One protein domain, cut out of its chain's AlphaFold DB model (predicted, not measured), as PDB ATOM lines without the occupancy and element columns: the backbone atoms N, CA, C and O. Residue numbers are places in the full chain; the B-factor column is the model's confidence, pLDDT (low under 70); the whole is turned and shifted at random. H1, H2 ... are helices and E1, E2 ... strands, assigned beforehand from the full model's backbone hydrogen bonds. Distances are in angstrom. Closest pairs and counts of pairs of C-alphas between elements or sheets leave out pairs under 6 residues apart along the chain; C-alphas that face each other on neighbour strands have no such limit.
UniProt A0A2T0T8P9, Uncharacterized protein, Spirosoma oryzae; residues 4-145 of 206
ATOM      1  N   VAL A   4     -47.561  22.932 -51.010       92.56
ATOM      2  CA  VAL A   4     -47.374  21.644 -50.309       92.56
ATOM      3  C   VAL A   4     -45.914  21.427 -49.897       92.56
ATOM      4  O   VAL A   4     -45.646  20.902 -48.820       92.56
ATOM      5  N   VAL A   5     -44.964  21.844 -50.738       94.75
ATOM      6  CA  VAL A   5     -43.530  21.750 -50.432       94.75
ATOM      7  C   VAL A   5     -43.149  22.783 -49.374       94.75
ATOM      8  O   VAL A   5     -42.446  22.441 -48.430       94.75
ATOM      9  N   VAL A   6     -43.667  24.012 -49.485       95.12
ATOM     10  CA  VAL A   6     -43.462  25.069 -48.479       95.12
ATOM     11  C   VAL A   6     -43.934  24.606 -47.100       95.12
ATOM     12  O   VAL A   6     -43.166  24.681 -46.150       95.12
ATOM     13  N   ASN A   7     -45.134  24.034 -46.993       94.44
ATOM     14  CA  ASN A   7     -45.661  23.526 -45.725       94.44
ATOM     15  C   ASN A   7     -44.751  22.465 -45.096       94.44
ATOM     16  O   ASN A   7     -44.446  22.550 -43.911       94.44
ATOM     17  N   LYS A   8     -44.270  21.499 -45.890       95.38
ATOM     18  CA  LYS A   8     -43.316  20.488 -45.404       95.38
ATOM     19  C   LYS A   8     -42.018  21.128 -44.906       95.38
ATOM     20  O   LYS A   8     -41.494  20.725 -43.875       95.38
ATOM     21  N   LEU A   9     -41.511  22.139 -45.613       95.75
ATOM     22  CA  LEU A   9     -40.307  22.870 -45.208       95.75
ATOM     23  C   LEU A   9     -40.500  23.670 -43.914       95.75
ATOM     24  O   LEU A   9     -39.546  23.782 -43.148       95.75
ATOM     25  N   LEU A  10     -41.691  24.229 -43.685       95.31
ATOM     26  CA  LEU A  10     -42.038  24.925 -42.444       95.31
ATOM     27  C   LEU A  10     -42.113  23.940 -41.275       95.31
ATOM     28  O   LEU A  10     -41.454  24.152 -40.262       95.31
ATOM     29  N   MET A  11     -42.818  22.819 -41.453       94.44
ATOM     30  CA  MET A  11     -42.916  21.754 -40.447       94.44
ATOM     31  C   MET A  11     -41.549  21.189 -40.061       94.44
ATOM     32  O   MET A  11     -41.233  21.084 -38.882       94.44
ATOM     33  N   ASN A  12     -40.679  20.939 -41.041       95.06
ATOM     34  CA  ASN A  12     -39.308  20.490 -40.783       95.06
ATOM     35  C   ASN A  12     -38.446  21.530 -40.043       95.06
ATOM     36  O   ASN A  12     -37.369  21.191 -39.560       95.06
ATOM     37  N   ARG A  13     -38.884  22.791 -39.976       93.00
ATOM     38  CA  ARG A  13     -38.234  23.874 -39.224       93.00
ATOM     39  C   ARG A  13     -38.945  24.198 -37.908       93.00
ATOM     40  O   ARG A  13     -38.736  25.280 -37.370       93.00
ATOM     41  N   GLY A  14     -39.772  23.282 -37.402       93.31
ATOM     42  CA  GLY A  14     -40.455  23.442 -36.120       93.31
ATOM     43  C   GLY A  14     -41.611  24.436 -36.169       93.31
ATOM     44  O   GLY A  14     -41.822  25.164 -35.206       93.31
ATOM     45  N   TRP A  15     -42.318  24.526 -37.299       94.38
ATOM     46  CA  TRP A  15     -43.588  25.249 -37.395       94.38
ATOM     47  C   TRP A  15     -44.750  24.267 -37.520       94.38
ATOM     48  O   TRP A  15     -44.809  23.483 -38.466       94.38
ATOM     49  N   ARG A  16     -45.742  24.373 -36.642       94.81
ATOM     50  CA  ARG A  16     -46.975  23.585 -36.705       94.81
ATOM     51  C   ARG A  16     -48.131  24.357 -37.307       94.81
ATOM     52  O   ARG A  16     -48.256  25.572 -37.172       94.81
ATOM     53  N   LEU A  17     -49.031  23.609 -37.932       95.06
ATOM     54  CA  LEU A  17     -50.325  24.098 -38.386       95.06
ATOM     55  C   LEU A  17     -51.274  24.227 -37.183       95.06
ATOM     56  O   LEU A  17     -51.566  23.229 -36.532       95.06
ATOM     57  N   ILE A  18     -51.776  25.435 -36.915       93.31
ATOM     58  CA  ILE A  18     -52.792  25.690 -35.881       93.31
ATOM     59  C   ILE A  18     -54.182  25.391 -36.432       93.31
ATOM     60  O   ILE A  18     -54.975  24.673 -35.833       93.31
ATOM     61  N   THR A  19     -54.493  25.982 -37.585       93.19
ATOM     62  CA  THR A  19     -55.799  25.849 -38.224       93.19
ATOM     63  C   THR A  19     -55.672  25.995 -39.729       93.19
ATOM     64  O   THR A  19     -54.740  26.617 -40.247       93.19
ATOM     65  N   ARG A  20     -56.627  25.405 -40.438       95.00
ATOM     66  CA  ARG A  20     -56.741  25.466 -41.887       95.00
ATOM     67  C   ARG A  20     -58.201  25.636 -42.254       95.00
ATOM     68  O   ARG A  20     -59.024  24.778 -41.953       95.00
ATOM     69  N   THR A  21     -58.499  26.732 -42.932       93.31
ATOM     70  CA  THR A  21     -59.795  26.971 -43.562       93.31
ATOM     71  C   THR A  21     -59.717  26.610 -45.046       93.31
ATOM     72  O   THR A  21     -58.683  26.159 -45.548       93.31
ATOM     73  N   SER A  22     -60.812  26.814 -45.776       90.94
ATOM     74  CA  SER A  22     -60.816  26.693 -47.237       90.94
ATOM     75  C   SER A  22     -59.913  27.728 -47.921       90.94
ATOM     76  O   SER A  22     -59.431  27.476 -49.023       90.94
ATOM     77  N   GLN A  23     -59.660  28.872 -47.273       91.31
ATOM     78  CA  GLN A  23     -58.936  30.001 -47.862       91.31
ATOM     79  C   GLN A  23     -57.506  30.133 -47.342       91.31
ATOM     80  O   GLN A  23     -56.596  30.389 -48.128       91.31
ATOM     81  N   ILE A  24     -57.286  29.929 -46.043       95.44
ATOM     82  CA  ILE A  24     -55.997  30.182 -45.392       95.44
ATOM     83  C   ILE A  24     -55.575  29.038 -44.476       95.44
ATOM     84  O   ILE A  24     -56.374  28.209 -44.048       95.44
ATOM     85  N   GLN A  25     -54.295  29.017 -44.150       96.12
ATOM     86  CA  GLN A  25     -53.705  28.176 -43.123       96.12
ATOM     87  C   GLN A  25     -52.853  29.046 -42.201       96.12
ATOM     88  O   GLN A  25     -52.140  29.937 -42.666       96.12
ATOM     89  N   LEU A  26     -52.959  28.780 -40.903       95.25
ATOM     90  CA  LEU A  26     -52.239  29.482 -39.849       95.25
ATOM     91  C   LEU A  26     -51.177  28.562 -39.276       95.25
ATOM     92  O   LEU A  26     -51.492  27.447 -38.856       95.25
ATOM     93  N   LEU A  27     -49.938  29.031 -39.244       95.19
ATOM     94  CA  LEU A  27     -48.819  28.306 -38.672       95.19
ATOM     95  C   LEU A  27     -48.180  29.120 -37.551       95.19
ATOM     96  O   LEU A  27     -48.006  30.331 -37.685       95.19
ATOM     97  N   THR A  28     -47.805  28.433 -36.479       93.38
ATOM     98  CA  THR A  28     -47.014  28.981 -35.373       93.38
ATOM     99  C   THR A  28     -45.805  28.085 -35.130       93.38
ATOM    100  O   THR A  28     -45.861  26.895 -35.453       93.38
ATOM    101  N   PRO A  29     -44.707  28.612 -34.593       92.25
ATOM    102  CA  PRO A  29     -43.591  27.801 -34.134       92.25
ATOM    103  C   PRO A  29     -43.987  26.833 -33.006       92.25
ATOM    104  O   PRO A  29     -44.941  27.061 -32.263       92.25
ATOM    105  N   ASP A  30     -43.259  25.727 -32.890       88.69
ATOM    106  CA  ASP A  30     -43.493  24.673 -31.895       88.69
ATOM    107  C   ASP A  30     -42.980  25.029 -30.490       88.69
ATOM    108  O   ASP A  30     -43.267  24.315 -29.528       88.69
ATOM    109  N   ASP A  31     -42.222  26.116 -30.332       83.50
ATOM    110  CA  ASP A  31     -41.680  26.523 -29.041       83.50
ATOM    111  C   ASP A  31     -42.736  27.192 -28.150       83.50
ATOM    112  O   ASP A  31     -43.460  28.104 -28.546       83.50
ATOM    113  N   ALA A  32     -42.774  26.766 -26.884       56.84
ATOM    114  CA  ALA A  32     -43.739  27.214 -25.874       56.84
ATOM    115  C   ALA A  32     -43.671  28.719 -25.530       56.84
ATOM    116  O   ALA A  32     -44.496  29.204 -24.765       56.84
ATOM    117  N   GLN A  33     -42.693  29.458 -26.064       59.91
ATOM    118  CA  GLN A  33     -42.552  30.910 -25.890       59.91
ATOM    119  C   GLN A  33     -43.039  31.721 -27.106       59.91
ATOM    120  O   GLN A  33     -42.881  32.939 -27.129       59.91
ATOM    121  N   SER A  34     -43.616  31.074 -28.126       61.31
ATOM    122  CA  SER A  34     -43.856  31.678 -29.443       61.31
ATOM    123  C   SER A  34     -45.327  31.907 -29.807       61.31
ATOM    124  O   SER A  34     -45.658  32.021 -30.993       61.31
ATOM    125  N   ASP A  35     -46.214  32.059 -28.826       62.84
ATOM    126  CA  ASP A  35     -47.640  32.340 -29.085       62.84
ATOM    127  C   ASP A  35     -47.886  33.621 -29.912       62.84
ATOM    128  O   ASP A  35     -48.960  33.812 -30.484       62.84
ATOM    129  N   ASP A  36     -46.859  34.456 -30.073       79.19
ATOM    130  CA  ASP A  36     -46.931  35.739 -30.761       79.19
ATOM    131  C   ASP A  36     -46.427  35.730 -32.215       79.19
ATOM    132  O   ASP A  36     -46.554  36.747 -32.907       79.19
ATOM    133  N   ARG A  37     -45.876  34.611 -32.715       89.69
ATOM    134  CA  ARG A  37     -45.437  34.495 -34.118       89.69
ATOM    135  C   ARG A  37     -46.466  33.745 -34.955       89.69
ATOM    136  O   ARG A  37     -46.785  32.595 -34.687       89.69
ATOM    137  N   LEU A  38     -46.928  34.378 -36.028       92.94
ATOM    138  CA  LEU A  38     -47.951  33.839 -36.911       92.94
ATOM    139  C   LEU A  38     -47.516  33.939 -38.374       92.94
ATOM    140  O   LEU A  38     -47.213  35.021 -38.882       92.94
ATOM    141  N   ILE A  39     -47.536  32.805 -39.069       95.81
ATOM    142  CA  ILE A  39     -47.462  32.744 -40.528       95.81
ATOM    143  C   ILE A  39     -48.855  32.425 -41.061       95.81
ATOM    144  O   ILE A  39     -49.463  31.422 -40.691       95.81
ATOM    145  N   VAL A  40     -49.342  33.267 -41.966       96.88
ATOM    146  CA  VAL A  40     -50.603  33.079 -42.682       96.88
ATOM    147  C   VAL A  40     -50.292  32.856 -44.149       96.88
ATOM    148  O   VAL A  40     -49.731  33.728 -44.809       96.88
ATOM    149  N   LEU A  41     -50.661  31.690 -44.669       97.12
ATOM    150  CA  LEU A  41     -50.523  31.359 -46.088       97.12
ATOM    151  C   LEU A  41     -51.893  31.003 -46.666       97.12
ATOM    152  O   LEU A  41     -52.768  30.564 -45.917       97.12
ATOM    153  N   PRO A  42     -52.089  31.075 -47.993       95.25
ATOM    154  CA  PRO A  42     -53.269  30.481 -48.600       95.25
ATOM    155  C   PRO A  42     -53.312  28.977 -48.323       95.25
ATOM    156  O   PRO A  42     -52.281  28.298 -48.333       95.25
ATOM    157  N   ALA A  43     -54.509  28.440 -48.103       92.94
ATOM    158  CA  ALA A  43     -54.707  27.016 -47.847       92.94
ATOM    159  C   ALA A  43     -54.359  26.163 -49.073       92.94
ATOM    160  O   ALA A  43     -53.933  25.011 -48.929       92.94
ATOM    161  N   GLN A  44     -54.579  26.713 -50.268       89.00
ATOM    162  CA  GLN A  44     -54.300  26.095 -51.558       89.00
ATOM    163  C   GLN A  44     -53.944  27.173 -52.584       89.00
ATOM    164  O   GLN A  44     -54.416  28.304 -52.510       89.00
ATOM    165  N   SER A  45     -53.119  26.812 -53.563       83.31
ATOM    166  CA  SER A  45     -52.885  27.634 -54.746       83.31
ATOM    167  C   SER A  45     -52.481  26.729 -55.908       83.31
ATOM    168  O   SER A  45     -51.546  25.938 -55.741       83.31
ATOM    169  N   PRO A  46     -53.141  26.835 -57.076       81.44
ATOM    170  CA  PRO A  46     -52.695  26.159 -58.291       81.44
ATOM    171  C   PRO A  46     -51.358  26.721 -58.792       81.44
ATOM    172  O   PRO A  46     -50.584  26.002 -59.419       81.44
ATOM    173  N   ILE A  47     -51.054  27.984 -58.468       84.94
ATOM    174  CA  ILE A  47     -49.802  28.640 -58.843       84.94
ATOM    175  C   ILE A  47     -48.767  28.433 -57.735       84.94
ATOM    176  O   ILE A  47     -49.096  28.600 -56.551       84.94
ATOM    177  N   PRO A  48     -47.511  28.113 -58.083       90.19
ATOM    178  CA  PRO A  48     -46.405  28.166 -57.142       90.19
ATOM    179  C   PRO A  48     -46.286  29.543 -56.473       90.19
ATOM    180  O   PRO A  48     -46.497  30.575 -57.102       90.19
ATOM    181  N   LEU A  49     -45.880  29.552 -55.205       90.75
ATOM    182  CA  LEU A  49     -45.440  30.760 -54.520       90.75
ATOM    183  C   LEU A  49     -44.309  31.401 -55.329       90.75
ATOM    184  O   LEU A  49     -43.386  30.680 -55.740       90.75
ATOM    185  N   SER A  50     -44.401  32.705 -55.554       89.94
ATOM    186  CA  SER A  50     -43.382  33.475 -56.259       89.94
ATOM    187  C   SER A  50     -42.065  33.502 -55.482       89.94
ATOM    188  O   SER A  50     -42.034  33.277 -54.264       89.94
ATOM    189  N   THR A  51     -40.963  33.705 -56.199       89.00
ATOM    190  CA  THR A  51     -39.611  33.546 -55.651       89.00
ATOM    191  C   THR A  51     -39.329  34.560 -54.548       89.00
ATOM    192  O   THR A  51     -38.906  34.166 -53.462       89.00
ATOM    193  N   GLY A  52     -39.654  35.838 -54.764       89.00
ATOM    194  CA  GLY A  52     -39.441  36.881 -53.761       89.00
ATOM    195  C   GLY A  52     -40.227  36.609 -52.479       89.00
ATOM    196  O   GLY A  52     -39.711  36.754 -51.368       89.00
ATOM    197  N   THR A  53     -41.471  36.148 -52.617       92.81
ATOM    198  CA  THR A  53     -42.342  35.807 -51.485       92.81
ATOM    199  C   THR A  53     -41.855  34.573 -50.733       92.81
ATOM    200  O   THR A  53     -41.872  34.569 -49.501       92.81
ATOM    201  N   PHE A  54     -41.364  33.554 -51.440       93.69
ATOM    202  CA  PHE A  54     -40.725  32.397 -50.817       93.69
ATOM    203  C   PHE A  54     -39.460  32.792 -50.044       93.69
ATOM    204  O   PHE A  54     -39.305  32.398 -48.889       93.69
ATOM    205  N   ASP A  55     -38.593  33.614 -50.631       92.25
ATOM    206  CA  ASP A  55     -37.358  34.055 -49.983       92.25
ATOM    207  C   ASP A  55     -37.645  34.913 -48.745       92.25
ATOM    208  O   ASP A  55     -37.019  34.735 -47.697       92.25
ATOM    209  N   ALA A  56     -38.629  35.814 -48.827       93.19
ATOM    210  CA  ALA A  56     -39.075  36.616 -47.692       93.19
ATOM    211  C   ALA A  56     -39.624  35.743 -46.553       93.19
ATOM    212  O   ALA A  56     -39.237  35.936 -45.398       93.19
ATOM    213  N   LEU A  57     -40.452  34.746 -46.883       95.31
ATOM    214  CA  LEU A  57     -40.952  33.759 -45.927       95.31
ATOM    215  C   LEU A  57     -39.796  33.006 -45.264       95.31
ATOM    216  O   LEU A  57     -39.759  32.870 -44.045       95.31
ATOM    217  N   MET A  58     -38.823  32.542 -46.050       94.50
ATOM    218  CA  MET A  58     -37.713  31.771 -45.506       94.50
ATOM    219  C   MET A  58     -36.791  32.599 -44.614       94.50
ATOM    220  O   MET A  58     -36.337  32.101 -43.583       94.50
ATOM    221  N   ARG A  59     -36.551  33.871 -44.956       91.81
ATOM    222  CA  ARG A  59     -35.854  34.805 -44.060       91.81
ATOM    223  C   ARG A  59     -36.591  34.936 -42.736       91.81
ATOM    224  O   ARG A  59     -35.954  34.858 -41.695       91.81
ATOM    225  N   ARG A  60     -37.917  35.076 -42.777       90.75
ATOM    226  CA  ARG A  60     -38.748  35.198 -41.577       90.75
ATOM    227  C   ARG A  60     -38.698  33.952 -40.695       90.75
ATOM    228  O   ARG A  60     -38.521  34.062 -39.491       90.75
ATOM    229  N   VAL A  61     -38.808  32.775 -41.296       91.19
ATOM    230  CA  VAL A  61     -38.771  31.480 -40.599       91.19
ATOM    231  C   VAL A  61     -37.453  31.254 -39.862       91.19
ATOM    232  O   VAL A  61     -37.447  30.654 -38.794       91.19
ATOM    233  N   ASN A  62     -36.345  31.745 -40.419       88.25
ATOM    234  CA  ASN A  62     -35.017  31.589 -39.832       88.25
ATOM    235  C   ASN A  62     -34.656  32.705 -38.827       88.25
ATOM    236  O   ASN A  62     -33.550  32.692 -38.287       88.25
ATOM    237  N   GLN A  63     -35.537  33.682 -38.578       84.44
ATOM    238  CA  GLN A  63     -35.293  34.719 -37.573       84.44
ATOM    239  C   GLN A  63     -35.454  34.141 -36.160       84.44
ATOM    240  O   GLN A  63     -36.522  33.661 -35.784       84.44
ATOM    241  N   THR A  64     -34.389  34.237 -35.365       72.31
ATOM    242  CA  THR A  64     -34.346  33.807 -33.956       72.31
ATOM    243  C   THR A  64     -34.687  34.925 -32.972       72.31
ATOM    244  O   THR A  64     -34.753  34.691 -31.769       72.31
ATOM    245  N   GLN A  65     -34.893  36.149 -33.463       73.75
ATOM    246  CA  GLN A  65     -35.227  37.292 -32.623       73.75
ATOM    247  C   GLN A  65     -36.633  37.135 -32.029       73.75
ATOM    248  O   GLN A  65     -37.566  36.709 -32.711       73.75
ATOM    249  N   SER A  66     -36.781  37.514 -30.758       74.50
ATOM    250  CA  SER A  66     -38.094  37.682 -30.136       74.50
ATOM    251  C   SER A  66     -38.800  38.876 -30.776       74.50
ATOM    252  O   SER A  66     -38.231  39.967 -30.862       74.50
ATOM    253  N   PHE A  67     -40.023  38.662 -31.253       75.56
ATOM    254  CA  PHE A  67     -40.853  39.732 -31.788       75.56
ATOM    255  C   PHE A  67     -41.849  40.189 -30.728       75.56
ATOM    256  O   PHE A  67     -42.365  39.348 -29.989       75.56
ATOM    257  N   PRO A  68     -42.171  41.492 -30.672       74.31
ATOM    258  CA  PRO A  68     -43.358  41.927 -29.956       74.31
ATOM    259  C   PRO A  68     -44.602  41.242 -30.537       74.31
ATOM    260  O   PRO A  68     -44.633  40.876 -31.717       74.31
ATOM    261  N   ASN A  69     -45.641  41.115 -29.712       83.31
ATOM    262  CA  ASN A  69     -46.935  40.591 -30.126       83.31
ATOM    263  C   ASN A  69     -47.425  41.307 -31.395       83.31
ATOM    264  O   ASN A  69     -47.529  42.539 -31.427       83.31
ATOM    265  N   TRP A  70     -47.756  40.544 -32.438       88.56
ATOM    266  CA  TRP A  70     -48.125  41.120 -33.732       88.56
ATOM    267  C   TRP A  70     -49.356  42.027 -33.672       88.56
ATOM    268  O   TRP A  70     -49.460  42.963 -34.462       88.56
ATOM    269  N   ARG A  71     -50.272  41.802 -32.722       88.00
ATOM    270  CA  ARG A  71     -51.436  42.674 -32.499       88.00
ATOM    271  C   ARG A  71     -50.996  44.045 -31.998       88.00
ATOM    272  O   ARG A  71     -51.532  45.060 -32.429       88.00
ATOM    273  N   GLN A  72     -49.983  44.083 -31.132       86.12
ATOM    274  CA  GLN A  72     -49.385  45.332 -30.667       86.12
ATOM    275  C   GLN A  72     -48.581  46.024 -31.773       86.12
ATOM    276  O   GLN A  72     -48.591  47.248 -31.862       86.12
ATOM    277  N   ALA A  73     -47.888  45.267 -32.627       88.88
ATOM    278  CA  ALA A  73     -47.221  45.835 -33.797       88.88
ATOM    279  C   ALA A  73     -48.243  46.467 -34.758       88.88
ATOM    280  O   ALA A  73     -48.066  47.602 -35.198       88.88
ATOM    281  N   LEU A  74     -49.349  45.765 -35.010       89.81
ATOM    282  CA  LEU A  74     -50.443  46.228 -35.858       89.81
ATOM    283  C   LEU A  74     -51.120  47.498 -35.313       89.81
ATOM    284  O   LEU A  74     -51.470  48.374 -36.095       89.81
ATOM    285  N   SER A  75     -51.271  47.645 -33.993       87.25
ATOM    286  CA  SER A  75     -51.900  48.843 -33.412       87.25
ATOM    287  C   SER A  75     -51.039  50.108 -33.477       87.25
ATOM    288  O   SER A  75     -51.550  51.210 -33.289       87.25
ATOM    289  N   ARG A  76     -49.735  49.972 -33.742       88.31
ATOM    290  CA  ARG A  76     -48.786  51.095 -33.826       88.31
ATOM    291  C   ARG A  76     -48.603  51.634 -35.241       88.31
ATOM    292  O   ARG A  76     -48.055  52.723 -35.401       88.31
ATOM    293  N   VAL A  77     -49.006  50.880 -36.261       89.31
ATOM    294  CA  VAL A  77     -48.817  51.276 -37.659       89.31
ATOM    295  C   VAL A  77     -50.009  52.081 -38.166       89.31
ATOM    296  O   VAL A  77     -51.161  51.726 -37.946       89.31
ATOM    297  N   GLN A  78     -49.725  53.175 -38.873       86.94
ATOM    298  CA  GLN A  78     -50.748  53.979 -39.555       86.94
ATOM    299  C   GLN A  78     -51.061  53.439 -40.961       86.94
ATOM    300  O   GLN A  78     -52.161  53.631 -41.476       86.94
ATOM    301  N   SER A  79     -50.098  52.751 -41.577       92.38
ATOM    302  CA  SER A  79     -50.241  52.084 -42.868       92.38
ATOM    303  C   SER A  79     -49.514  50.740 -42.872       92.38
ATOM    304  O   SER A  79     -48.477  50.575 -42.229       92.38
ATOM    305  N   LEU A  80     -50.060  49.769 -43.608       94.12
ATOM    306  CA  LEU A  80     -49.401  48.495 -43.875       94.12
ATOM    307  C   LEU A  80     -48.680  48.526 -45.206       94.12
ATOM    308  O   LEU A  80     -49.288  48.785 -46.242       94.12
ATOM    309  N   GLU A  81     -47.410  48.149 -45.186       95.62
ATOM    310  CA  GLU A  81     -46.695  47.837 -46.412       95.62
ATOM    311  C   GLU A  81     -47.252  46.533 -47.004       95.62
ATOM    312  O   GLU A  81     -47.137  45.456 -46.410       95.62
ATOM    313  N   LEU A  82     -47.873  46.636 -48.180       96.69
ATOM    314  CA  LEU A  82     -48.313  45.494 -48.974       96.69
ATOM    315  C   LEU A  82     -47.370  45.350 -50.161       96.69
ATOM    316  O   LEU A  82     -47.452  46.102 -51.134       96.69
ATOM    317  N   ILE A  83     -46.490  44.358 -50.087       96.31
ATOM    318  CA  ILE A  83     -45.573  44.047 -51.175       96.31
ATOM    319  C   ILE A  83     -46.274  43.102 -52.151       96.31
ATOM    320  O   ILE A  83     -46.746  42.033 -51.766       96.31
ATOM    321  N   ILE A  84     -46.312  43.489 -53.419       95.69
ATOM    322  CA  ILE A  84     -46.994  42.787 -54.498       95.69
ATOM    323  C   ILE A  84     -45.975  42.215 -55.468       95.69
ATOM    324  O   ILE A  84     -45.126  42.934 -55.989       95.69
ATOM    325  N   GLU A  85     -46.112  40.935 -55.778       93.00
ATOM    326  CA  GLU A  85     -45.297  40.236 -56.762       93.00
ATOM    327  C   GLU A  85     -46.200  39.695 -57.874       93.00
ATOM    328  O   GLU A  85     -47.200  39.015 -57.619       93.00
ATOM    329  N   LYS A  86     -45.880  40.034 -59.125       89.12
ATOM    330  CA  LYS A  86     -46.656  39.580 -60.282       89.12
ATOM    331  C   LYS A  86     -46.301  38.131 -60.606       89.12
ATOM    332  O   LYS A  86     -45.134  37.774 -60.647       89.12
ATOM    333  N   SER A  87     -47.317  37.323 -60.883       85.38
ATOM    334  CA  SER A  87     -47.188  35.958 -61.399       85.38
ATOM    335  C   SER A  87     -47.934  35.821 -62.729       85.38
ATOM    336  O   SER A  87     -48.617  36.758 -63.149       85.38
ATOM    337  N   ALA A  88     -47.812  34.666 -63.392       80.06
ATOM    338  CA  ALA A  88     -48.475  34.414 -64.674       80.06
ATOM    339  C   ALA A  88     -50.000  34.645 -64.615       80.06
ATOM    340  O   ALA A  88     -50.518  35.401 -65.432       80.06
ATOM    341  N   ASP A  89     -50.689  34.108 -63.594       83.88
ATOM    342  CA  ASP A  89     -52.158  34.195 -63.481       83.88
ATOM    343  C   ASP A  89     -52.610  34.903 -62.189       83.88
ATOM    344  O   ASP A  89     -53.437  34.406 -61.409       83.88
ATOM    345  N   GLY A  90     -52.024  36.075 -61.932       89.25
ATOM    346  CA  GLY A  90     -52.459  36.991 -60.877       89.25
ATOM    347  C   GLY A  90     -51.315  37.579 -60.061       89.25
ATOM    348  O   GLY A  90     -50.154  37.587 -60.475       89.25
ATOM    349  N   LEU A  91     -51.656  38.070 -58.877       92.94
ATOM    350  CA  LEU A  91     -50.756  38.760 -57.970       92.94
ATOM    351  C   LEU A  91     -50.622  37.994 -56.659       92.94
ATOM    352  O   LEU A  91     -51.613  37.558 -56.067       92.94
ATOM    353  N   TRP A  92     -49.391  37.892 -56.181       95.38
ATOM    354  CA  TRP A  92     -49.085  37.568 -54.798       95.38
ATOM    355  C   TRP A  92     -48.986  38.864 -54.007       95.38
ATOM    356  O   TRP A  92     -48.354  39.814 -54.457       95.38
ATOM    357  N   GLY A  93     -49.615  38.912 -52.840       96.56
ATOM    358  CA  GLY A  93     -49.462  40.002 -51.884       96.56
ATOM    359  C   GLY A  93     -48.875  39.461 -50.595       96.56
ATOM    360  O   GLY A  93     -49.294  38.403 -50.124       96.56
ATOM    361  N   ARG A  94     -47.922  40.177 -50.008       96.81
ATOM    362  CA  ARG A  94     -47.399  39.855 -48.684       96.81
ATOM    363  C   ARG A  94     -47.345  41.081 -47.789       96.81
ATOM    364  O   ARG A  94     -46.993  42.170 -48.236       96.81
ATOM    365  N   VAL A  95     -47.650  40.861 -46.520       96.88
ATOM    366  CA  VAL A  95     -47.497  41.830 -45.436       96.88
ATOM    367  C   VAL A  95     -46.564  41.215 -44.406       96.88
ATOM    368  O   VAL A  95     -46.758  40.071 -43.986       96.88
ATOM    369  N   SER A  96     -45.552  41.975 -44.006       94.06
ATOM    370  CA  SER A  96     -44.622  41.586 -42.951       94.06
ATOM    371  C   SER A  96     -44.694  42.615 -41.834       94.06
ATOM    372  O   SER A  96     -44.396  43.785 -42.045       94.06
ATOM    373  N   LEU A  97     -45.070  42.162 -40.646       91.75
ATOM    374  CA  LEU A  97     -45.029  42.922 -39.403       91.75
ATOM    375  C   LEU A  97     -44.200  42.151 -38.381       91.75
ATOM    376  O   LEU A  97     -43.899  40.969 -38.557       91.75
ATOM    377  N   ASP A  98     -43.856  42.785 -37.270       90.00
ATOM    378  CA  ASP A  98     -43.323  42.046 -36.131       90.00
ATOM    379  C   ASP A  98     -44.358  41.023 -35.644       90.00
ATOM    380  O   ASP A  98     -45.555  41.289 -35.623       90.00
ATOM    381  N   GLY A  99     -43.911  39.798 -35.387       90.50
ATOM    382  CA  GLY A  99     -44.758  38.640 -35.099       90.50
ATOM    383  C   GLY A  99     -45.574  38.086 -36.284       90.50
ATOM    384  O   GLY A  99     -45.736  36.878 -36.358       90.50
ATOM    385  N   LEU A 100     -45.995  38.874 -37.282       93.62
ATOM    386  CA  LEU A 100     -46.896  38.410 -38.357       93.62
ATOM    387  C   LEU A 100     -46.255  38.396 -39.754       93.62
ATOM    388  O   LEU A 100     -45.710  39.392 -40.216       93.62
ATOM    389  N   PHE A 101     -46.408  37.286 -40.474       96.06
ATOM    390  CA  PHE A 101     -46.128  37.205 -41.908       96.06
ATOM    391  C   PHE A 101     -47.346  36.659 -42.643       96.06
ATOM    392  O   PHE A 101     -47.720  35.501 -42.466       96.06
ATOM    393  N   LEU A 102     -47.972  37.496 -43.463       97.19
ATOM    394  CA  LEU A 102     -49.219  37.184 -44.146       97.19
ATOM    395  C   LEU A 102     -49.000  37.176 -45.651       97.19
ATOM    396  O   LEU A 102     -48.456  38.128 -46.204       97.19
ATOM    397  N   VAL A 103     -49.462  36.116 -46.311       97.62
ATOM    398  CA  VAL A 103     -49.451  35.979 -47.766       97.62
ATOM    399  C   VAL A 103     -50.868  35.757 -48.280       97.62
ATOM    400  O   VAL A 103     -51.591  34.885 -47.802       97.62
ATOM    401  N   VAL A 104     -51.232  36.523 -49.301       96.50
ATOM    402  CA  VAL A 104     -52.513  36.473 -50.012       96.50
ATOM    403  C   VAL A 104     -52.285  36.384 -51.515       96.50
ATOM    404  O   VAL A 104     -51.198  36.674 -52.018       96.50
ATOM    405  N   ARG A 105     -53.326  35.990 -52.250       94.50
ATOM    406  CA  ARG A 105     -53.315  35.950 -53.713       94.50
ATOM    407  C   ARG A 105     -54.565  36.617 -54.254       94.50
ATOM    408  O   ARG A 105     -55.652  36.308 -53.793       94.50
ATOM    409  N   GLY A 106     -54.433  37.454 -55.273       93.62
ATOM    410  CA  GLY A 106     -55.553  38.177 -55.871       93.62
ATOM    411  C   GLY A 106     -55.337  38.452 -57.350       93.62
ATOM    412  O   GLY A 106     -54.276  38.168 -57.903       93.62
ATOM    413  N   THR A 107     -56.358  38.991 -58.004       94.12
ATOM    414  CA  THR A 107     -56.302  39.415 -59.414       94.12
ATOM    415  C   THR A 107     -55.719  40.814 -59.574       94.12
ATOM    416  O   THR A 107     -55.074  41.110 -60.574       94.12
ATOM    417  N   ASP A 108     -55.920  41.657 -58.567       94.06
ATOM    418  CA  ASP A 108     -55.576  43.074 -58.553       94.06
ATOM    419  C   ASP A 108     -55.301  43.552 -57.115       94.06
ATOM    420  O   ASP A 108     -55.442  42.810 -56.137       94.06
ATOM    421  N   THR A 109     -54.869  44.805 -56.983       94.38
ATOM    422  CA  THR A 109     -54.517  45.438 -55.704       94.38
ATOM    423  C   THR A 109     -55.711  45.544 -54.748       94.38
ATOM    424  O   THR A 109     -55.554  45.341 -53.541       94.38
ATOM    425  N   THR A 110     -56.911  45.812 -55.261       95.50
ATOM    426  CA  THR A 110     -58.146  45.899 -54.469       95.50
ATOM    427  C   THR A 110     -58.510  44.538 -53.879       95.50
ATOM    428  O   THR A 110     -58.836  44.432 -52.696       95.50
ATOM    429  N   CYS A 111     -58.384  43.473 -54.670       95.12
ATOM    430  CA  CYS A 111     -58.594  42.095 -54.243       95.12
ATOM    431  C   CYS A 111     -57.618  41.698 -53.124       95.12
ATOM    432  O   CYS A 111     -58.030  41.109 -52.123       95.12
ATOM    433  N   LEU A 112     -56.334  42.054 -53.265       95.94
ATOM    434  CA  LEU A 112     -55.312  41.773 -52.254       95.94
ATOM    435  C   LEU A 112     -55.585  42.517 -50.943       95.94
ATOM    436  O   LEU A 112     -55.641  41.888 -49.891       95.94
ATOM    437  N   THR A 113     -55.792  43.833 -50.999       96.19
ATOM    438  CA  THR A 113     -56.058  44.655 -49.804       96.19
ATOM    439  C   THR A 113     -57.322  44.205 -49.073       96.19
ATOM    440  O   THR A 113     -57.299  44.059 -47.852       96.19
ATOM    441  N   THR A 114     -58.392  43.886 -49.808       95.06
ATOM    442  CA  THR A 114     -59.626  43.323 -49.235       95.06
ATOM    443  C   THR A 114     -59.355  42.003 -48.518       95.06
ATOM    444  O   THR A 114     -59.785  41.831 -47.382       95.06
ATOM    445  N   GLN A 115     -58.594  41.084 -49.122       95.31
ATOM    446  CA  GLN A 115     -58.254  39.817 -48.468       95.31
ATOM    447  C   GLN A 115     -57.408  40.008 -47.213       95.31
ATOM    448  O   GLN A 115     -57.686  39.363 -46.203       95.31
ATOM    449  N   VAL A 116     -56.409  40.897 -47.247       95.62
ATOM    450  CA  VAL A 116     -55.612  41.202 -46.054       95.62
ATOM    451  C   VAL A 116     -56.516  41.715 -44.934       95.62
ATOM    452  O   VAL A 116     -56.427  41.205 -43.819       95.62
ATOM    453  N   ARG A 117     -57.427  42.656 -45.224       94.50
ATOM    454  CA  ARG A 117     -58.388  43.160 -44.229       94.50
ATOM    455  C   ARG A 117     -59.254  42.046 -43.660       94.50
ATOM    456  O   ARG A 117     -59.296  41.893 -42.448       94.50
ATOM    457  N   THR A 118     -59.877  41.233 -44.512       92.88
ATOM    458  CA  THR A 118     -60.736  40.120 -44.080       92.88
ATOM    459  C   THR A 118     -59.993  39.149 -43.165       92.88
ATOM    460  O   THR A 118     -60.521  38.749 -42.127       92.88
ATOM    461  N   ILE A 119     -58.755  38.792 -43.514       93.56
ATOM    462  CA  ILE A 119     -57.927  37.896 -42.701       93.56
ATOM    463  C   ILE A 119     -57.586  38.550 -41.362       93.56
ATOM    464  O   ILE A 119     -57.771  37.922 -40.324       93.56
ATOM    465  N   LEU A 120     -57.117  39.803 -41.360       92.31
ATOM    466  CA  LEU A 120     -56.768  40.514 -40.128       92.31
ATOM    467  C   LEU A 120     -57.978  40.676 -39.203       92.31
ATOM    468  O   LEU A 120     -57.863  40.396 -38.014       92.31
ATOM    469  N   THR A 121     -59.142  41.044 -39.742       90.19
ATOM    470  CA  THR A 121     -60.396  41.107 -38.983       90.19
ATOM    471  C   THR A 121     -60.730  39.748 -38.373       90.19
ATOM    472  O   THR A 121     -61.016  39.680 -37.182       90.19
ATOM    473  N   GLY A 122     -60.609  38.658 -39.141       89.00
ATOM    474  CA  GLY A 122     -60.836  37.291 -38.662       89.00
ATOM    475  C   GLY A 122     -59.863  36.828 -37.566       89.00
ATOM    476  O   GLY A 122     -60.234  36.036 -36.705       89.00
ATOM    477  N   LEU A 123     -58.630  37.339 -37.558       87.69
ATOM    478  CA  LEU A 123     -57.625  37.041 -36.527       87.69
ATOM    479  C   LEU A 123     -57.795  37.875 -35.243       87.69
ATOM    480  O   LEU A 123     -57.228  37.526 -34.201       87.69
ATOM    481  N   LEU A 124     -58.554  38.972 -35.319       85.19
ATOM    482  CA  LEU A 124     -58.807  39.922 -34.232       85.19
ATOM    483  C   LEU A 124     -60.202  39.771 -33.602       85.19
ATOM    484  O   LEU A 124     -60.596  40.642 -32.836       85.19
ATOM    485  N   VAL A 125     -60.934  38.682 -33.877       70.19
ATOM    486  CA  VAL A 125     -62.333  38.435 -33.435       70.19
ATOM    487  C   VAL A 125     -62.517  38.373 -31.904       70.19
ATOM    488  O   VAL A 125     -63.595  38.052 -31.427       70.19
ATOM    489  N   ASP A 126     -61.518  38.731 -31.098       63.72
ATOM    490  CA  ASP A 126     -61.724  38.960 -29.671       63.72
ATOM    491  C   ASP A 126     -62.426  40.321 -29.445       63.72
ATOM    492  O   ASP A 126     -61.791  41.371 -29.624       63.72
ATOM    493  N   PRO A 127     -63.715  40.328 -29.037       49.31
ATOM    494  CA  PRO A 127     -64.500  41.546 -28.834       49.31
ATOM    495  C   PRO A 127     -64.009  42.394 -27.652       49.31
ATOM    496  O   PRO A 127     -64.480  43.513 -27.470       49.31
ATOM    497  N   THR A 128     -63.081  41.879 -26.840       50.50
ATOM    498  CA  THR A 128     -62.467  42.619 -25.726       50.50
ATOM    499  C   THR A 128     -61.155  43.303 -26.110       50.50
ATOM    500  O   THR A 128     -60.605  44.083 -25.329       50.50
ATOM    501  N   SER A 129     -60.637  43.049 -27.316       59.38
ATOM    502  CA  SER A 129     -59.363  43.609 -27.747       59.38
ATOM    503  C   SER A 129     -59.517  45.063 -28.205       59.38
ATOM    504  O   SER A 129     -60.395  45.407 -28.994       59.38
ATOM    505  N   ALA A 130     -58.593  45.933 -27.783       59.50
ATOM    506  CA  ALA A 130     -58.520  47.341 -28.200       59.50
ATOM    507  C   ALA A 130     -58.283  47.551 -29.720       59.50
ATOM    508  O   ALA A 130     -58.037  48.668 -30.161       59.50
ATOM    509  N   CYS A 131     -58.310  46.477 -30.516       57.38
ATOM    510  CA  CYS A 131     -58.050  46.455 -31.954       57.38
ATOM    511  C   CYS A 131     -59.328  46.313 -32.806       57.38
ATOM    512  O   CYS A 131     -59.222  46.241 -34.032       57.38
ATOM    513  N   CYS A 132     -60.525  46.269 -32.202       59.72
ATOM    514  CA  CYS A 132     -61.788  46.226 -32.949       59.72
ATOM    515  C   CYS A 132     -61.905  47.417 -33.925       59.72
ATOM    516  O   CYS A 132     -61.819  48.572 -33.521       59.72
ATOM    517  N   GLY A 133     -62.093  47.129 -35.219       64.12
ATOM    518  CA  GLY A 133     -62.254  48.130 -36.289       64.12
ATOM    519  C   GLY A 133     -60.955  48.645 -36.927       64.12
ATOM    520  O   GLY A 133     -61.005  49.270 -37.985       64.12
ATOM    521  N   LEU A 134     -59.784  48.342 -36.356       76.62
ATOM    522  CA  LEU A 134     -58.492  48.805 -36.883       76.62
ATOM    523  C   LEU A 134     -58.180  48.308 -38.313       76.62
ATOM    524  O   LEU A 134     -57.682  49.100 -39.110       76.62
ATOM    525  N   PRO A 135     -58.494  47.055 -38.707       76.88
ATOM    526  CA  PRO A 135     -58.230  46.595 -40.074       76.88
ATOM    527  C   PRO A 135     -59.009  47.351 -41.160       76.88
ATOM    528  O   PRO A 135     -58.531  47.467 -42.288       76.88
ATOM    529  N   GLU A 136     -60.205  47.858 -40.850       78.69
ATOM    530  CA  GLU A 136     -61.078  48.505 -41.839       78.69
ATOM    531  C   GLU A 136     -60.557  49.884 -42.249       78.69
ATOM    532  O   GLU A 136     -60.621  50.253 -43.422       78.69
ATOM    533  N   THR A 137     -59.979  50.617 -41.298       83.06
ATOM    534  CA  THR A 137     -59.439  51.970 -41.502       83.06
ATOM    535  C   THR A 137     -57.978  51.975 -41.953       83.06
ATOM    536  O   THR A 137     -57.435  53.025 -42.292       83.06
ATOM    537  N   LEU A 138     -57.343  50.804 -42.001       87.69
ATOM    538  CA  LEU A 138     -55.926  50.659 -42.296       87.69
ATOM    539  C   LEU A 138     -55.612  51.044 -43.747       87.69
ATOM    540  O   LEU A 138     -56.167  50.478 -44.701       87.69
ATOM    541  N   ALA A 139     -54.704  52.006 -43.909       93.00
ATOM    542  CA  ALA A 139     -54.150  52.374 -45.204       93.00
ATOM    543  C   ALA A 139     -53.106  51.342 -45.658       93.00
ATOM    544  O   ALA A 139     -52.438  50.720 -44.834       93.00
ATOM    545  N   PHE A 140     -52.934  51.185 -46.971       94.69
ATOM    546  CA  PHE A 140     -51.915  50.303 -47.545       94.69
ATOM    547  C   PHE A 140     -50.886  51.112 -48.338       94.69
ATOM    548  O   PHE A 140     -51.247  51.805 -49.287       94.69
ATOM    549  N   ASP A 141     -49.611  50.992 -47.967       95.81
ATOM    550  CA  ASP A 141     -48.476  51.428 -48.784       95.81
ATOM    551  C   ASP A 141     -48.120  50.292 -49.753       95.81
ATOM    552  O   ASP A 141     -47.521  49.285 -49.369       95.81
ATOM    553  N   ILE A 142     -48.577  50.402 -51.003       94.25
ATOM    554  CA  ILE A 142     -48.402  49.350 -52.008       94.25
ATOM    555  C   ILE A 142     -47.006  49.449 -52.621       94.25
ATOM    556  O   ILE A 142     -46.661  50.445 -53.258       94.25
ATOM    557  N   ARG A 143     -46.235  48.365 -52.514       93.50
ATOM    558  CA  ARG A 143     -44.900  48.235 -53.113       93.50
ATOM    559  C   ARG A 143     -44.844  47.050 -54.055       93.50
ATOM    560  O   ARG A 143     -45.579  46.087 -53.882       93.50
ATOM    561  N   HIS A 144     -43.959  47.100 -55.044       91.06
ATOM    562  CA  HIS A 144     -43.789  46.009 -56.000       91.06
ATOM    563  C   HIS A 144     -42.464  45.290 -55.776       91.06
ATOM    564  O   HIS A 144     -41.399  45.907 -55.818       91.06
ATOM    565  N   ASP A 145     -42.535  43.977 -55.563       87.62
ATOM    566  CA  ASP A 145     -41.364  43.116 -55.587       87.62
ATOM    567  C   ASP A 145     -40.992  42.813 -57.038       87.62
ATOM    568  O   ASP A 145     -41.763  42.222 -57.796       87.62
TER     569      ASP A 145
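What this domain is: This is residues 4 to 145 of the 206 residues of an uncharacterized protein of Spirosoma oryzae (UniProt A0A2T0T8P9). A strongly twisted wall of seven strands runs through the domain, with H4 packed on one face, where the sheet curls round it, and H1 and H2 side by side over the other face. The wall joins two three-stranded pieces, E1 E2 E3 and E4 E5 E6, along E3 and E6, and E7 is added beside E4; H3 only grazes the sheet, and H5 packs on H4. The printed part has 142 residues, with five named helices and seven named strands in the order H1 E1 E2 E3 H2 H3 E4 E5 E6 H4 H5 E7. The sheet is mixed, in the order E1 E2 E3 E6 E5 E4 E7, and the class is mixed, helices and strands. The whole is compact and rounded, with a radius of gyration of the C-alphas of 14.4 A and spans of 41 by 34 by 27 A.

Where its parts are: Begin with the sheet, at E1, residues 15 to 20, then E2, residues 24 to 29, 16.9 A long, and E3, residues 38 to 42. Beside E3 look for E6, residues 100 to 106, 19.5 A, then E5, residues 90 to 96, 20.1 A. Find C-alpha 79 at (-50.241, 52.084, -42.868); from there E4, the longest strand, runs 24.8 A to residue 87. E7, residues 139 to 144, ends with C-alpha 144 at (-43.789, 46.009, -56.000). Now turn to the helices: H4, residues 109 to 123, is the longest at 21.2 A, and H2, residues 51 to 61, measures 15.2 A. H1, residues 4 to 11, begins with C-alpha 4 at (-47.374, 21.644, -50.309). H3 is residues 70 to 76, and H5 is residues 134 to 137.

How they stand to each other: Look first where E3 and E6 run parallel, at 12 degrees, with N 103 and O 40 2.8 A apart, within hydrogen-bond range. From there E3, E2 and E1 are one meander, each strand the antiparallel neighbour of the one before along the chain; N 25 and O 41 are 2.8 A apart, and so are N 18 and O 26. E4 E5 E6 is the other meander, with N 104 and O 93 2.8 A apart and N 85 and O 92 2.8 A apart. E7 is an edge strand parallel to E4, with N 84 and O 143 2.7 A apart. Two split strand-helix-strand units, whose strands run the same way with other strands between them, are E3, H2 H3, E4, with a left-handed crossover, and E6, H4 H5, E7, with a right-handed one. Helices on both faces make three layers, H1 and H2 on one face and H4 on the opposite face. The closest C-alphas of H4 and E6 are those of Leu 112 and Gly 106, 5.1 A apart. H2 runs along the strands at a height over the sheet of 8.0 A, and H1 does so at 9.5 A. H1 and H2 are close but not clearly touching, Leu 10 and Val 61 having the closest C-alphas at 7.6 A, with a shallow tilt of 17 degrees, the same way. H4 touches H5 with residues 117 to 121 alone, the closest C-alphas being those of Arg 117 and Pro 135, 5.4 A apart. H3 only grazes the sheet, with residues 70 to 74, and is apart from H2. In H1, H2 and H4 every O i to N i+4 pair is within hydrogen-bond range; in H3 2 of 3 are, and H5 is too short for such a pair.

The domain as a whole: The two C-alphas farthest apart are those of Ala 88 and Thr 128, at 42.2 A. The printed part has no cut, and no link is long; the one from H4 to H5, 10 residues, is short. Mean pLDDT of the printed part is 88.1; look for low confidence, under 70, at residues 32 to 35 and 126 to 133.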